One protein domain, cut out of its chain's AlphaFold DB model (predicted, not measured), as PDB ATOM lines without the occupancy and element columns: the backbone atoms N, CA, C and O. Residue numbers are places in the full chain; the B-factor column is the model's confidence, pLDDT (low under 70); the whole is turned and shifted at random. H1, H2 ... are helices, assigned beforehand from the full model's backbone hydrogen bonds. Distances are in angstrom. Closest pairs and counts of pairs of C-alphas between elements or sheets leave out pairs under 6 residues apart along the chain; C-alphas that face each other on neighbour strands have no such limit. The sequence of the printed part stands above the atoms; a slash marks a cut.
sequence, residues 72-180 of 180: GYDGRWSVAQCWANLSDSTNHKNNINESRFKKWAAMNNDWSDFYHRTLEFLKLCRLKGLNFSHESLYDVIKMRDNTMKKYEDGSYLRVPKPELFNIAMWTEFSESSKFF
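Overview. This is residues 72 to 180 of the 180 residues of an uncharacterized protein of Salmonella enterica (UniProt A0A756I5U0). A short helix, H1, sits among H2 and H3, which pair up at one side of it, and H6, which crosses it at another, while the long H4 starts beside H1 and runs away to the far end of the domain. There the short H5 turns the chain, and H6 folds back past H4 to H1. The printed part has 109 residues with six named helices, H1 to H6 in chain order, and no named strand; its class is all helix. It is compact, with a radius of gyration of the C-alphas of 14.0 A, and spans 40 by 31 by 23 A.

Along the chain. Begin at residue 72 and find C-alpha 79 at (99.563, 134.951, 114.908), where H1 begins; it runs over residues 79 to 87. H2 follows at residues 96 to 104. Next comes H3, residues 111 to 128, 25.5 A from first to last C-alpha. Find C-alpha 134 at (103.824, 127.595, 112.280); from there H4 runs 27.4 A to residue 152. H5 takes residues 155 to 158. H6, residues 165 to 179, is 22.1 A long and ends at C-alpha 179, (87.386, 142.810, 108.543).

Arrangement. Start at the hub, H1, which touches four helices. H1 and H2 form a helical hairpin at a shallow tilt of 27 degrees, opposite ways; the closest C-alphas, of Ser 87 and Asn 97, are 4.8 A apart. H2 and H3 form another, at a shallow tilt of 31 degrees, with the C-alphas of Trp 104 and Arg 117 closest at 5.9 A. H3 touches H1 with residues 121 to 128 alone, at a steep tilt of 58 degrees; the C-alphas of Cys 82 and Cys 125 come closest, at 7.1 A. H6 touches H1 at a steep tilt of 52 degrees, the same way, with the C-alphas of Ala 80 and Phe 173 closest at 4.8 A. H4 only just touches H1, with 3 pairs of C-alphas within 8 A, the closest being those of Val 79 and Ser 136 at 6.1 A; their lines are about perpendicular, at 78 degrees. Farther along H4, the C-alphas of Arg 144 and Phe 165 of H6 are its closest to H6, 5.1 A apart, where the two helices touch at a steep tilt of 42 degrees, opposite ways. H5 is close to H4 but not clearly touching, with the C-alphas of Lys 150 and Tyr 156 closest at 4.9 A. H3 and H6 are apart. In H1, H2, H3 and H4 every O i to N i+4 pair is within hydrogen-bond range, in H6 10 of 11, and H5 is too short for such a pair.

Size, cuts and confidence. The C-alphas farthest apart, those of Thr 90 and Asp 153, are 41.8 A from each other. The printed part has no cut, and no link is long. Look at the B-factor column for low confidence: residues 72 to 75, 88 to 94 and 178 to 180 are under 70, while the mean pLDDT of the printed part is 86.5.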
ATOM      1  N   GLY A  72      95.723 121.599 114.513       54.84
ATOM      2  CA  GLY A  72      96.172 121.364 113.145       54.84
ATOM      3  C   GLY A  72      96.823 122.653 112.668       54.84
ATOM      4  O   GLY A  72      96.119 123.556 112.241       54.84
ATOM      5  N   TYR A  73      98.135 122.802 112.835       61.78
ATOM      6  CA  TYR A  73      98.871 123.951 112.323       61.78
ATOM      7  C   TYR A  73      98.921 123.820 110.805       61.78
ATOM      8  O   TYR A  73      99.858 123.263 110.240       61.78
ATOM      9  N   ASP A  74      97.834 124.245 110.167       60.34
ATOM     10  CA  ASP A  74      97.542 124.069 108.747       60.34
ATOM     11  C   ASP A  74      97.537 125.403 107.985       60.34
ATOM     12  O   ASP A  74      97.025 125.486 106.874       60.34
ATOM     13  N   GLY A  75      98.150 126.448 108.557       57.56
ATOM     14  CA  GLY A  75      98.509 127.665 107.819       57.56
ATOM     15  C   GLY A  75      97.381 128.670 107.579       57.56
ATOM     16  O   GLY A  75      97.549 129.553 106.748       57.56
ATOM     17  N   ARG A  76      96.240 128.569 108.276       73.69
ATOM     18  CA  ARG A  76      95.058 129.403 107.966       73.69
ATOM     19  C   ARG A  76      95.196 130.882 108.313       73.69
ATOM     20  O   ARG A  76      94.745 131.713 107.534       73.69
ATOM     21  N   TRP A  77      95.786 131.200 109.464       87.88
ATOM     22  CA  TRP A  77      95.892 132.574 109.963       87.88
ATOM     23  C   TRP A  77      97.288 132.872 110.496       87.88
ATOM     24  O   TRP A  77      98.001 131.980 110.971       87.88
ATOM     25  N   SER A  78      97.679 134.140 110.439       91.88
ATOM     26  CA  SER A  78      98.859 134.610 111.152       91.88
ATOM     27  C   SER A  78      98.601 134.679 112.659       91.88
ATOM     28  O   SER A  78      97.458 134.678 113.126       91.88
ATOM     29  N   VAL A  79      99.669 134.766 113.452       92.44
ATOM     30  CA  VAL A  79      99.563 134.951 114.908       92.44
ATOM     31  C   VAL A  79      98.797 136.237 115.251       92.44
ATOM     32  O   VAL A  79      97.950 136.217 116.145       92.44
ATOM     33  N   ALA A  80      99.048 137.337 114.533       92.56
ATOM     34  CA  ALA A  80      98.356 138.606 114.749       92.56
ATOM     35  C   ALA A  80      96.860 138.508 114.401       92.56
ATOM     36  O   ALA A  80      96.017 138.965 115.176       92.56
ATOM     37  N   GLN A  81      96.515 137.825 113.308       91.25
ATOM     38  CA  GLN A  81      95.125 137.573 112.932       91.25
ATOM     39  C   GLN A  81      94.407 136.663 113.938       91.25
ATOM     40  O   GLN A  81      93.255 136.906 114.288       91.25
ATOM     41  N   CYS A  82      95.080 135.645 114.484       90.69
ATOM     42  CA  CYS A  82      94.517 134.854 115.577       90.69
ATOM     43  C   CYS A  82      94.255 135.694 116.826       90.69
ATOM     44  O   CYS A  82      93.223 135.514 117.467       90.69
ATOM     45  N   TRP A  83      95.149 136.620 117.175       92.62
ATOM     46  CA  TRP A  83      94.898 137.565 118.260       92.62
ATOM     47  C   TRP A  83      93.708 138.486 117.984       92.62
ATOM     48  O   TRP A  83      92.941 138.750 118.913       92.62
ATOM     49  N   ALA A  84      93.523 138.940 116.742       90.06
ATOM     50  CA  ALA A  84      92.347 139.707 116.330       90.06
ATOM     51  C   ALA A  84      91.063 138.881 116.519       90.06
ATOM     52  O   ALA A  84      90.173 139.296 117.256       90.06
ATOM     53  N   ASN A  85      91.039 137.643 116.017       87.88
ATOM     54  CA  ASN A  85      89.914 136.714 116.190       87.88
ATOM     55  C   ASN A  85      89.645 136.349 117.662       87.88
ATOM     56  O   ASN A  85      88.515 136.056 118.036       87.88
ATOM     57  N   LEU A  86      90.672 136.333 118.520       87.62
ATOM     58  CA  LEU A  86      90.498 136.171 119.968       87.62
ATOM     59  C   LEU A  86      89.932 137.432 120.620       87.62
ATOM     60  O   LEU A  86      89.211 137.332 121.613       87.62
ATOM     61  N   SER A  87      90.308 138.604 120.118       82.94
ATOM     62  CA  SER A  87      89.805 139.894 120.583       82.94
ATOM     63  C   SER A  87      88.325 140.067 120.241       82.94
ATOM     64  O   SER A  87      87.591 140.633 121.049       82.94
ATOM     65  N   ASP A  88      87.846 139.496 119.141       69.00
ATOM     66  CA  ASP A  88      86.436 139.574 118.770       69.00
ATOM     67  C   ASP A  88      85.545 138.531 119.456       69.00
ATOM     68  O   ASP A  88      85.565 137.336 119.167       69.00
ATOM     69  N   SER A  89      84.663 139.027 120.327       51.56
ATOM     70  CA  SER A  89      83.322 138.436 120.469       51.56
ATOM     71  C   SER A  89      82.249 139.393 120.997       51.56
ATOM     72  O   SER A  89      81.086 139.013 121.046       51.56
ATOM     73  N   THR A  90      82.587 140.615 121.412       50.75
ATOM     74  CA  THR A  90      81.627 141.547 122.026       50.75
ATOM     75  C   THR A  90      82.245 142.942 122.058       50.75
ATOM     76  O   THR A  90      83.343 143.069 122.594       50.75
ATOM     77  N   ASN A  91      81.547 143.975 121.572       50.84
ATOM     78  CA  ASN A  91      81.872 145.415 121.655       50.84
ATOM     79  C   ASN A  91      81.994 145.948 123.113       50.84
ATOM     80  O   ASN A  91      81.392 146.946 123.509       50.84
ATOM     81  N   HIS A  92      82.731 145.255 123.975       54.62
ATOM     82  CA  HIS A  92      82.946 145.621 125.361       54.62
ATOM     83  C   HIS A  92      84.157 146.545 125.454       54.62
ATOM     84  O   HIS A  92      85.253 146.196 125.028       54.62
ATOM     85  N   LYS A  93      83.969 147.695 126.115       53.50
ATOM     86  CA  LYS A  93      85.019 148.683 126.438       53.50
ATOM     87  C   LYS A  93      86.258 148.096 127.148       53.50
ATOM     88  O   LYS A  93      87.269 148.779 127.230       53.50
ATOM     89  N   ASN A  94      86.190 146.848 127.625       58.03
ATOM     90  CA  ASN A  94      87.267 146.116 128.291       58.03
ATOM     91  C   ASN A  94      87.590 144.808 127.549       58.03
ATOM     92  O   ASN A  94      87.366 143.715 128.076       58.03
ATOM     93  N   ASN A  95      88.110 144.901 126.324       76.25
ATOM     94  CA  ASN A  95      88.564 143.723 125.592       76.25
ATOM     95  C   ASN A  95      89.841 143.143 126.230       76.25
ATOM     96  O   ASN A  95      90.963 143.603 126.001       76.25
ATOM     97  N   ILE A  96      89.666 142.123 127.073       83.44
ATOM     98  CA  ILE A  96      90.759 141.462 127.802       83.44
ATOM     99  C   ILE A  96      91.802 140.889 126.832       83.44
ATOM    100  O   ILE A  96      92.994 140.913 127.138       83.44
ATOM    101  N   ASN A  97      91.384 140.394 125.666       85.94
ATOM    102  CA  ASN A  97      92.289 139.774 124.703       85.94
ATOM    103  C   ASN A  97      93.085 140.811 123.907       85.94
ATOM    104  O   ASN A  97      94.277 140.599 123.698       85.94
ATOM    105  N   GLU A  98      92.510 141.980 123.622       88.50
ATOM    106  CA  GLU A  98      93.281 143.118 123.110       88.50
ATOM    107  C   GLU A  98      94.343 143.549 124.138       88.50
ATOM    108  O   GLU A  98      95.511 143.725 123.797       88.50
ATOM    109  N   SER A  99      93.982 143.643 125.428       89.25
ATOM    110  CA  SER A  99      94.940 143.940 126.510       89.25
ATOM    111  C   SER A  99      96.067 142.902 126.596       89.25
ATOM    112  O   SER A  99      97.240 143.259 126.753       89.25
ATOM    113  N   ARG A 100      95.732 141.612 126.470       91.56
ATOM    114  CA  ARG A 100      96.705 140.511 126.425       91.56
ATOM    115  C   ARG A 100      97.623 140.618 125.218       91.56
ATOM    116  O   ARG A 100      98.828 140.465 125.396       91.56
ATOM    117  N   PHE A 101      97.085 140.942 124.044       93.38
ATOM    118  CA  PHE A 101      97.874 141.191 122.847       93.38
ATOM    119  C   PHE A 101      98.838 142.369 123.044       93.38
ATOM    120  O   PHE A 101     100.031 142.203 122.801       93.38
ATOM    121  N   LYS A 102      98.379 143.507 123.604       92.00
ATOM    122  CA  LYS A 102      99.260 144.661 123.910       92.00
ATOM    123  C   LYS A 102     100.450 144.231 124.754       92.00
ATOM    124  O   LYS A 102     101.582 144.614 124.479       92.00
ATOM    125  N   LYS A 103     100.179 143.431 125.787       93.12
ATOM    126  CA  LYS A 103     101.211 142.906 126.684       93.12
ATOM    127  C   LYS A 103     102.105 141.889 125.984       93.12
ATOM    128  O   LYS A 103     103.291 141.875 126.264       93.12
ATOM    129  N   TRP A 104     101.573 141.043 125.106       95.00
ATOM    130  CA  TRP A 104     102.342 140.053 124.347       95.00
ATOM    131  C   TRP A 104     103.297 140.707 123.337       95.00
ATOM    132  O   TRP A 104     104.457 140.313 123.262       95.00
ATOM    133  N   ALA A 105     102.850 141.754 122.637       94.50
ATOM    134  CA  ALA A 105     103.644 142.492 121.654       94.50
ATOM    135  C   ALA A 105     104.627 143.513 122.272       94.50
ATOM    136  O   ALA A 105     105.377 144.170 121.549       94.50
ATOM    137  N   ALA A 106     104.624 143.691 123.598       92.94
ATOM    138  CA  ALA A 106     105.453 144.690 124.263       92.94
ATOM    139  C   ALA A 106     106.942 144.290 124.299       92.94
ATOM    140  O   ALA A 106     107.294 143.164 124.657       92.94
ATOM    141  N   MET A 107     107.824 145.242 123.972       89.25
ATOM    142  CA  MET A 107     109.283 145.033 123.914       89.25
ATOM    143  C   MET A 107     109.987 145.101 125.273       89.25
ATOM    144  O   MET A 107     111.142 144.712 125.370       89.25
ATOM    145  N   ASN A 108     109.316 145.592 126.314       86.00
ATOM    146  CA  ASN A 108     109.871 145.679 127.668       86.00
ATOM    147  C   ASN A 108     109.820 144.350 128.439       86.00
ATOM    148  O   ASN A 108     110.389 144.262 129.522       86.00
ATOM    149  N   ASN A 109     109.133 143.340 127.906       84.81
ATOM    150  CA  ASN A 109     109.143 141.993 128.463       84.81
ATOM    151  C   ASN A 109     110.415 141.259 128.029       84.81
ATOM    152  O   ASN A 109     110.843 141.390 126.880       84.81
ATOM    153  N   ASP A 110     110.967 140.416 128.895       91.06
ATOM    154  CA  ASP A 110     112.043 139.506 128.509       91.06
ATOM    155  C   ASP A 110     111.517 138.299 127.693       91.06
ATOM    156  O   ASP A 110     110.321 138.166 127.396       91.06
ATOM    157  N   TRP A 111     112.424 137.410 127.279       94.25
ATOM    158  CA  TRP A 111     112.062 136.197 126.536       94.25
ATOM    159  C   TRP A 111     111.258 135.186 127.362       94.25
ATOM    160  O   TRP A 111     110.465 134.433 126.791       94.25
ATOM    161  N   SER A 112     111.422 135.171 128.686       93.06
ATOM    162  CA  SER A 112     110.659 134.295 129.574       93.06
ATOM    163  C   SER A 112     109.205 134.746 129.639       93.06
ATOM    164  O   SER A 112     108.297 133.935 129.456       93.06
ATOM    165  N   ASP A 113     108.950 136.035 129.828       94.25
ATOM    166  CA  ASP A 113     107.610 136.612 129.814       94.25
ATOM    167  C   ASP A 113     106.936 136.420 128.456       94.25
ATOM    168  O   ASP A 113     105.782 135.984 128.383       94.25
ATOM    169  N   PHE A 114     107.661 136.685 127.366       95.44
ATOM    170  CA  PHE A 114     107.156 136.453 126.015       95.44
ATOM    171  C   PHE A 114     106.777 134.982 125.794       95.44
ATOM    172  O   PHE A 114     105.697 134.694 125.267       95.44
ATOM    173  N   TYR A 115     107.606 134.046 126.260       94.94
ATOM    174  CA  TYR A 115     107.313 132.615 126.224       94.94
ATOM    175  C   TYR A 115     106.019 132.275 126.971       94.94
ATOM    176  O   TYR A 115     105.118 131.668 126.392       94.94
ATOM    177  N   HIS A 116     105.866 132.718 128.223       93.44
ATOM    178  CA  HIS A 116     104.667 132.438 129.021       93.44
ATOM    179  C   HIS A 116     103.395 133.011 128.389       93.44
ATOM    180  O   HIS A 116     102.375 132.319 128.320       93.44
ATOM    181  N   ARG A 117     103.454 134.248 127.882       94.06
ATOM    182  CA  ARG A 117     102.328 134.879 127.176       94.06
ATOM    183  C   ARG A 117     102.000 134.155 125.875       94.06
ATOM    184  O   ARG A 117     100.828 133.996 125.548       94.06
ATOM    185  N   THR A 118     103.013 133.662 125.166       94.00
ATOM    186  CA  THR A 118     102.806 132.838 123.972       94.00
ATOM    187  C   THR A 118     102.154 131.510 124.347       94.00
ATOM    188  O   THR A 118     101.195 131.100 123.708       94.00
ATOM    189  N   LEU A 119     102.546 130.865 125.449       91.31
ATOM    190  CA  LEU A 119     101.843 129.672 125.933       91.31
ATOM    191  C   LEU A 119     100.383 129.951 126.333       91.31
ATOM    192  O   LEU A 119      99.534 129.074 126.168       91.31
ATOM    193  N   GLU A 120     100.078 131.131 126.881       91.25
ATOM    194  CA  GLU A 120      98.698 131.562 127.146       91.25
ATOM    195  C   GLU A 120      97.912 131.723 125.838       91.25
ATOM    196  O   GLU A 120      96.822 131.165 125.717       91.25
ATOM    197  N   PHE A 121      98.496 132.389 124.838       91.56
ATOM    198  CA  PHE A 121      97.937 132.512 123.491       91.56
ATOM    199  C   PHE A 121      97.584 131.154 122.879       91.56
ATOM    200  O   PHE A 121      96.438 130.938 122.492       91.56
ATOM    201  N   LEU A 122      98.518 130.195 122.879       89.25
ATOM    202  CA  LEU A 122      98.282 128.855 122.325       89.25
ATOM    203  C   LEU A 122      97.096 128.149 122.996       89.25
ATOM    204  O   LEU A 122      96.317 127.458 122.338       89.25
ATOM    205  N   LYS A 123      96.934 128.328 124.314       87.69
ATOM    206  CA  LYS A 123      95.786 127.781 125.050       87.69
ATOM    207  C   LYS A 123      94.481 128.453 124.626       87.69
ATOM    208  O   LYS A 123      93.484 127.757 124.471       87.69
ATOM    209  N   LEU A 124      94.478 129.774 124.440       88.56
ATOM    210  CA  LEU A 124      93.301 130.522 123.991       88.56
ATOM    211  C   LEU A 124      92.893 130.127 122.569       88.56
ATOM    212  O   LEU A 124      91.722 129.822 122.349       88.56
ATOM    213  N   CYS A 125      93.849 130.049 121.639       87.25
ATOM    214  CA  CYS A 125      93.619 129.566 120.277       87.25
ATOM    215  C   CYS A 125      92.968 128.189 120.287       87.25
ATOM    216  O   CYS A 125      91.918 128.001 119.683       87.25
ATOM    217  N   ARG A 126      93.512 127.251 121.068       85.00
ATOM    218  CA  ARG A 126      92.917 125.924 121.229       85.00
ATOM    219  C   ARG A 126      91.481 125.987 121.757       85.00
ATOM    220  O   ARG A 126      90.610 125.325 121.205       85.00
ATOM    221  N   LEU A 127      91.228 126.747 122.827       85.75
ATOM    222  CA  LEU A 127      89.891 126.863 123.432       85.75
ATOM    223  C   LEU A 127      88.847 127.418 122.454       85.75
ATOM    224  O   LEU A 127      87.670 127.094 122.573       85.75
ATOM    225  N   LYS A 128      89.278 128.251 121.505       84.75
ATOM    226  CA  LYS A 128      88.429 128.867 120.482       84.75
ATOM    227  C   LYS A 128      88.477 128.152 119.128       84.75
ATOM    228  O   LYS A 128      87.808 128.596 118.205       84.75
ATOM    229  N   GLY A 129      89.234 127.059 119.006       83.94
ATOM    230  CA  GLY A 129      89.398 126.329 117.747       83.94
ATOM    231  C   GLY A 129      90.092 127.143 116.649       83.94
ATOM    232  O   GLY A 129      89.792 126.952 115.475       83.94
ATOM    233  N   LEU A 130      90.981 128.070 117.017       85.38
ATOM    234  CA  LEU A 130      91.729 128.893 116.071       85.38
ATOM    235  C   LEU A 130      93.054 128.221 115.703       85.38
ATOM    236  O   LEU A 130      93.878 127.945 116.579       85.38
ATOM    237  N   ASN A 131      93.274 128.021 114.405       84.44
ATOM    238  CA  ASN A 131      94.529 127.507 113.862       84.44
ATOM    239  C   ASN A 131      95.399 128.660 113.362       84.44
ATOM    240  O   ASN A 131      94.881 129.620 112.799       84.44
ATOM    241  N   PHE A 132      96.717 128.532 113.498       85.56
ATOM    242  CA  PHE A 132      97.669 129.494 112.947       85.56
ATOM    243  C   PHE A 132      98.811 128.802 112.199       85.56
ATOM    244  O   PHE A 132      99.049 127.601 112.353       85.56
ATOM    245  N   SER A 133      99.521 129.573 111.380       87.06
ATOM    246  CA  SER A 133     100.706 129.115 110.658       87.06
ATOM    247  C   SER A 133     101.916 128.971 111.584       87.06
ATOM    248  O   SER A 133     102.336 129.932 112.231       87.06
ATOM    249  N   HIS A 134     102.537 127.788 111.604       86.94
ATOM    250  CA  HIS A 134     103.824 127.595 112.280       86.94
ATOM    251  C   HIS A 134     104.922 128.521 111.737       86.94
ATOM    252  O   HIS A 134     105.782 128.955 112.501       86.94
ATOM    253  N   GLU A 135     104.886 128.835 110.442       90.62
ATOM    254  CA  GLU A 135     105.798 129.807 109.836       90.62
ATOM    255  C   GLU A 135     105.569 131.201 110.422       90.62
ATOM    256  O   GLU A 135     106.522 131.845 110.846       90.62
ATOM    257  N   SER A 136     104.308 131.610 110.604       91.50
ATOM    258  CA  SER A 136     103.989 132.892 111.246       91.50
ATOM    259  C   SER A 136     104.536 132.977 112.674       91.50
ATOM    260  O   SER A 136     105.071 134.012 113.063       91.50
ATOM    261  N   LEU A 137     104.468 131.894 113.457       91.69
ATOM    262  CA  LEU A 137     105.071 131.859 114.793       91.69
ATOM    263  C   LEU A 137     106.602 131.990 114.744       91.69
ATOM    264  O   LEU A 137     107.185 132.713 115.556       91.69
ATOM    265  N   TYR A 138     107.247 131.305 113.799       94.19
ATOM    266  CA  TYR A 138     108.683 131.433 113.569       94.19
ATOM    267  C   TYR A 138     109.065 132.876 113.203       94.19
ATOM    268  O   TYR A 138     109.971 133.448 113.814       94.19
ATOM    269  N   ASP A 139     108.345 133.485 112.263       94.31
ATOM    270  CA  ASP A 139     108.611 134.840 111.778       94.31
ATOM    271  C   ASP A 139     108.419 135.884 112.875       94.31
ATOM    272  O   ASP A 139     109.248 136.778 113.028       94.31
ATOM    273  N   VAL A 140     107.386 135.728 113.702       94.94
ATOM    274  CA  VAL A 140     107.135 136.541 114.898       94.94
ATOM    275  C   VAL A 140     108.329 136.522 115.849       94.94
ATOM    276  O   VAL A 140     108.808 137.578 116.270       94.94
ATOM    277  N   ILE A 141     108.843 135.334 116.171       95.88
ATOM    278  CA  ILE A 141     109.981 135.181 117.085       95.88
ATOM    279  C   ILE A 141     111.241 135.788 116.468       95.88
ATOM    280  O   ILE A 141     111.959 136.531 117.136       95.88
ATOM    281  N   LYS A 142     111.484 135.541 115.180       96.06
ATOM    282  CA  LYS A 142     112.629 136.098 114.458       96.06
ATOM    283  C   LYS A 142     112.576 137.622 114.363       96.06
ATOM    284  O   LYS A 142     113.583 138.297 114.569       96.06
ATOM    285  N   MET A 143     111.409 138.178 114.070       95.88
ATOM    286  CA  MET A 143     111.198 139.619 113.987       95.88
ATOM    287  C   MET A 143     111.399 140.279 115.350       95.88
ATOM    288  O   MET A 143     112.062 141.315 115.434       95.88
ATOM    289  N   ARG A 144     110.894 139.660 116.425       96.62
ATOM    290  CA  ARG A 144     111.130 140.109 117.800       96.62
ATOM    291  C   ARG A 144     112.615 140.105 118.148       96.62
ATOM    292  O   ARG A 144     113.107 141.111 118.648       96.62
ATOM    293  N   ASP A 145     113.324 139.025 117.836       96.62
ATOM    294  CA  ASP A 145     114.765 138.901 118.076       96.62
ATOM    295  C   ASP A 145     115.569 139.989 117.356       96.62
ATOM    296  O   ASP A 145     116.350 140.714 117.970       96.62
ATOM    297  N   ASN A 146     115.305 140.187 116.064       95.44
ATOM    298  CA  ASN A 146     115.929 141.259 115.288       95.44
ATOM    299  C   ASN A 146     115.609 142.644 115.858       95.44
ATOM    300  O   ASN A 146     116.461 143.529 115.858       95.44
ATOM    301  N   THR A 147     114.385 142.839 116.342       96.12
ATOM    302  CA  THR A 147     113.963 144.100 116.953       96.12
ATOM    303  C   THR A 147     114.697 144.351 118.269       96.12
ATOM    304  O   THR A 147     115.159 145.465 118.484       96.12
ATOM    305  N   MET A 148     114.869 143.334 119.123       94.94
ATOM    306  CA  MET A 148     115.660 143.455 120.355       94.94
ATOM    307  C   MET A 148     117.113 143.829 120.062       94.94
ATOM    308  O   MET A 148     117.593 144.815 120.610       94.94
ATOM    309  N   LYS A 149     117.764 143.138 119.117       94.25
ATOM    310  CA  LYS A 149     119.137 143.454 118.684       94.25
ATOM    311  C   LYS A 149     119.269 144.911 118.221       94.25
ATOM    312  O   LYS A 149     120.182 145.609 118.646       94.25
ATOM    313  N   LYS A 150     118.300 145.391 117.426       93.94
ATOM    314  CA  LYS A 150     118.228 146.790 116.961       93.94
ATOM    315  C   LYS A 150     118.051 147.800 118.105       93.94
ATOM    316  O   LYS A 150     118.484 148.948 117.997       93.94
ATOM    317  N   TYR A 151     117.341 147.425 119.170       93.25
ATOM    318  CA  TYR A 151     117.204 148.271 120.358       93.25
ATOM    319  C   TYR A 151     118.502 148.308 121.168       93.25
ATOM    320  O   TYR A 151     118.913 149.390 121.585       93.25
ATOM    321  N   GLU A 152     119.150 147.159 121.350       92.31
ATOM    322  CA  GLU A 152     120.406 147.015 122.097       92.31
ATOM    323  C   GLU A 152     121.570 147.766 121.440       92.31
ATOM    324  O   GLU A 152     122.333 148.439 122.130       92.31
ATOM    325  N   ASP A 153     121.686 147.708 120.111       93.81
ATOM    326  CA  ASP A 153     122.749 148.387 119.358       93.81
ATOM    327  C   ASP A 153     122.411 149.841 118.963       93.81
ATOM    328  O   ASP A 153     123.225 150.541 118.354       93.81
ATOM    329  N   GLY A 154     121.206 150.318 119.302       92.25
ATOM    330  CA  GLY A 154     120.728 151.669 119.001       92.25
ATOM    331  C   GLY A 154     120.377 151.922 117.529       92.25
ATOM    332  O   GLY A 154     119.982 153.039 117.170       92.25
ATOM    333  N   SER A 155     120.472 150.917 116.656       93.81
ATOM    334  CA  SER A 155     120.151 151.047 115.233       93.81
ATOM    335  C   SER A 155     118.655 151.211 114.963       93.81
ATOM    336  O   SER A 155     118.304 151.680 113.879       93.81
ATOM    337  N   TYR A 156     117.775 150.937 115.938       92.31
ATOM    338  CA  TYR A 156     116.318 151.110 115.821       92.31
ATOM    339  C   TYR A 156     115.895 152.517 115.344       92.31
ATOM    340  O   TYR A 156     114.845 152.667 114.725       92.31
ATOM    341  N   LEU A 157     116.721 153.543 115.592       91.19
ATOM    342  CA  LEU A 157     116.501 154.923 115.138       91.19
ATOM    343  C   LEU A 157     116.643 155.105 113.617       91.19
ATOM    344  O   LEU A 157     116.176 156.103 113.074       91.19
ATOM    345  N   ARG A 158     117.318 154.173 112.938       92.62
ATOM    346  CA  ARG A 158     117.676 154.250 111.511       92.62
ATOM    347  C   ARG A 158     116.822 153.348 110.625       92.62
ATOM    348  O   ARG A 158     116.963 153.397 109.407       92.62
ATOM    349  N   VAL A 159     115.970 152.521 111.220       91.62
ATOM    350  CA  VAL A 159     115.145 151.534 110.511       91.62
ATOM    351  C   VAL A 159     113.694 152.005 110.451       91.62
ATOM    352  O   VAL A 159     113.215 152.638 111.398       91.62
ATOM    353  N   PRO A 160     112.960 151.705 109.365       93.56
ATOM    354  CA  PRO A 160     111.542 152.012 109.284       93.56
ATOM    355  C   PRO A 160     110.769 151.396 110.454       93.56
ATOM    356  O   PRO A 160     110.850 150.199 110.719       93.56
ATOM    357  N   LYS A 161     109.967 152.222 111.135       89.50
ATOM    358  CA  LYS A 161     109.121 151.799 112.263       89.50
ATOM    359  C   LYS A 161     108.276 150.543 111.981       89.50
ATOM    360  O   LYS A 161     108.223 149.701 112.871       89.50
ATOM    361  N   PRO A 162     107.649 150.369 110.797       92.69
ATOM    362  CA  PRO A 162     106.857 149.172 110.498       92.69
ATOM    363  C   PRO A 162     107.641 147.855 110.514       92.69
ATOM    364  O   PRO A 162     107.025 146.803 110.598       92.69
ATOM    365  N   GLU A 163     108.975 147.888 110.457       90.19
ATOM    366  CA  GLU A 163     109.812 146.685 110.567       90.19
ATOM    367  C   GLU A 163     110.079 146.260 112.017       90.19
ATOM    368  O   GLU A 163     110.664 145.201 112.257       90.19
ATOM    369  N   LEU A 164     109.728 147.100 112.994       94.19
ATOM    370  CA  LEU A 164     109.900 146.787 114.407       94.19
ATOM    371  C   LEU A 164     108.747 145.902 114.865       94.19
ATOM    372  O   LEU A 164     107.584 146.245 114.667       94.19
ATOM    373  N   PHE A 165     109.077 144.794 115.525       95.62
ATOM    374  CA  PHE A 165     108.148 143.746 115.946       95.62
ATOM    375  C   PHE A 165     106.856 144.276 116.565       95.62
ATOM    376  O   PHE A 165     105.766 143.937 116.114       95.62
ATOM    377  N   ASN A 166     106.964 145.135 117.578       94.44
ATOM    378  CA  ASN A 166     105.800 145.686 118.260       94.44
ATOM    379  C   ASN A 166     104.883 146.441 117.294       94.44
ATOM    380  O   ASN A 166     103.670 146.293 117.371       94.44
ATOM    381  N   ILE A 167     105.444 147.225 116.374       94.38
ATOM    382  CA  ILE A 167     104.678 148.030 115.419       94.38
ATOM    383  C   ILE A 167     104.098 147.144 114.317       94.38
ATOM    384  O   ILE A 167     102.910 147.254 114.032       94.38
ATOM    385  N   ALA A 168     104.898 146.236 113.755       95.25
ATOM    386  CA  ALA A 168     104.469 145.279 112.740       95.25
ATOM    387  C   ALA A 168     103.262 144.462 113.218       95.25
ATOM    388  O   ALA A 168     102.228 144.424 112.553       95.25
ATOM    389  N   MET A 169     103.360 143.891 114.424       95.81
ATOM    390  CA  MET A 169     102.272 143.123 115.028       95.81
ATOM    391  C   MET A 169     101.034 143.982 115.264       95.81
ATOM    392  O   MET A 169      99.924 143.528 115.010       95.81
ATOM    393  N   TRP A 170     101.203 145.224 115.728       93.62
ATOM    394  CA  TRP A 170     100.090 146.149 115.938       93.62
ATOM    395  C   TRP A 170      99.352 146.506 114.652       93.62
ATOM    396  O   TRP A 170      98.119 146.550 114.655       93.62
ATOM    397  N   THR A 171     100.089 146.760 113.573       92.81
ATOM    398  CA  THR A 171      99.515 147.050 112.257       92.81
ATOM    399  C   THR A 171      98.708 145.861 111.762       92.81
ATOM    400  O   THR A 171      97.518 146.009 111.502       92.81
ATOM    401  N   GLU A 172      99.312 144.672 111.733       93.69
ATOM    402  CA  GLU A 172      98.664 143.461 111.229       93.69
ATOM    403  C   GLU A 172      97.444 143.058 112.070       93.69
ATOM    404  O   GLU A 172      96.401 142.690 111.525       93.69
ATOM    405  N   PHE A 173      97.536 143.190 113.396       92.38
ATOM    406  CA  PHE A 173      96.405 143.001 114.304       92.38
ATOM    407  C   PHE A 173      95.264 143.965 113.967       92.38
ATOM    408  O   PHE A 173      94.125 143.543 113.785       92.38
ATOM    409  N   SER A 174      95.574 145.259 113.835       89.62
ATOM    410  CA  SER A 174      94.568 146.294 113.573       89.62
ATOM    411  C   SER A 174      93.928 146.146 112.197       89.62
ATOM    412  O   SER A 174      92.748 146.437 112.036       89.62
ATOM    413  N   GLU A 175      94.695 145.735 111.191       89.44
ATOM    414  CA  GLU A 175      94.184 145.438 109.854       89.44
ATOM    415  C   GLU A 175      93.272 144.218 109.880       89.44
ATOM    416  O   GLU A 175      92.164 144.288 109.358       89.44
ATOM    417  N   SER A 176      93.683 143.151 110.565       88.06
ATOM    418  CA  SER A 176      92.881 141.935 110.714       88.06
ATOM    419  C   SER A 176      91.563 142.196 111.444       88.06
ATOM    420  O   SER A 176      90.535 141.671 111.036       88.06
ATOM    421  N   SER A 177      91.566 143.047 112.473       76.25
ATOM    422  CA  SER A 177      90.362 143.421 113.228       76.25
ATOM    423  C   SER A 177      89.378 144.316 112.465       76.25
ATOM    424  O   SER A 177      88.256 144.482 112.921       76.25
ATOM    425  N   LYS A 178      89.752 144.923 111.328       65.81
ATOM    426  CA  LYS A 178      88.827 145.762 110.530       65.81
ATOM    427  C   LYS A 178      87.872 144.956 109.652       65.81
ATOM    428  O   LYS A 178      86.919 145.524 109.127       65.81
ATOM    429  N   PHE A 179      88.161 143.678 109.431       56.03
ATOM    430  CA  PHE A 179      87.386 142.810 108.543       56.03
ATOM    431  C   PHE A 179      86.274 142.037 109.272       56.03
ATOM    432  O   PHE A 179      85.717 141.101 108.697       56.03
ATOM    433  N   PHE A 180      85.950 142.444 110.504       52.03
ATOM    434  CA  PHE A 180      84.952 141.823 111.371       52.03
ATOM    435  C   PHE A 180      83.994 142.864 111.958       52.03
ATOM    436  O   PHE A 180      84.455 143.967 112.330       52.03
TER     437      PHE A 180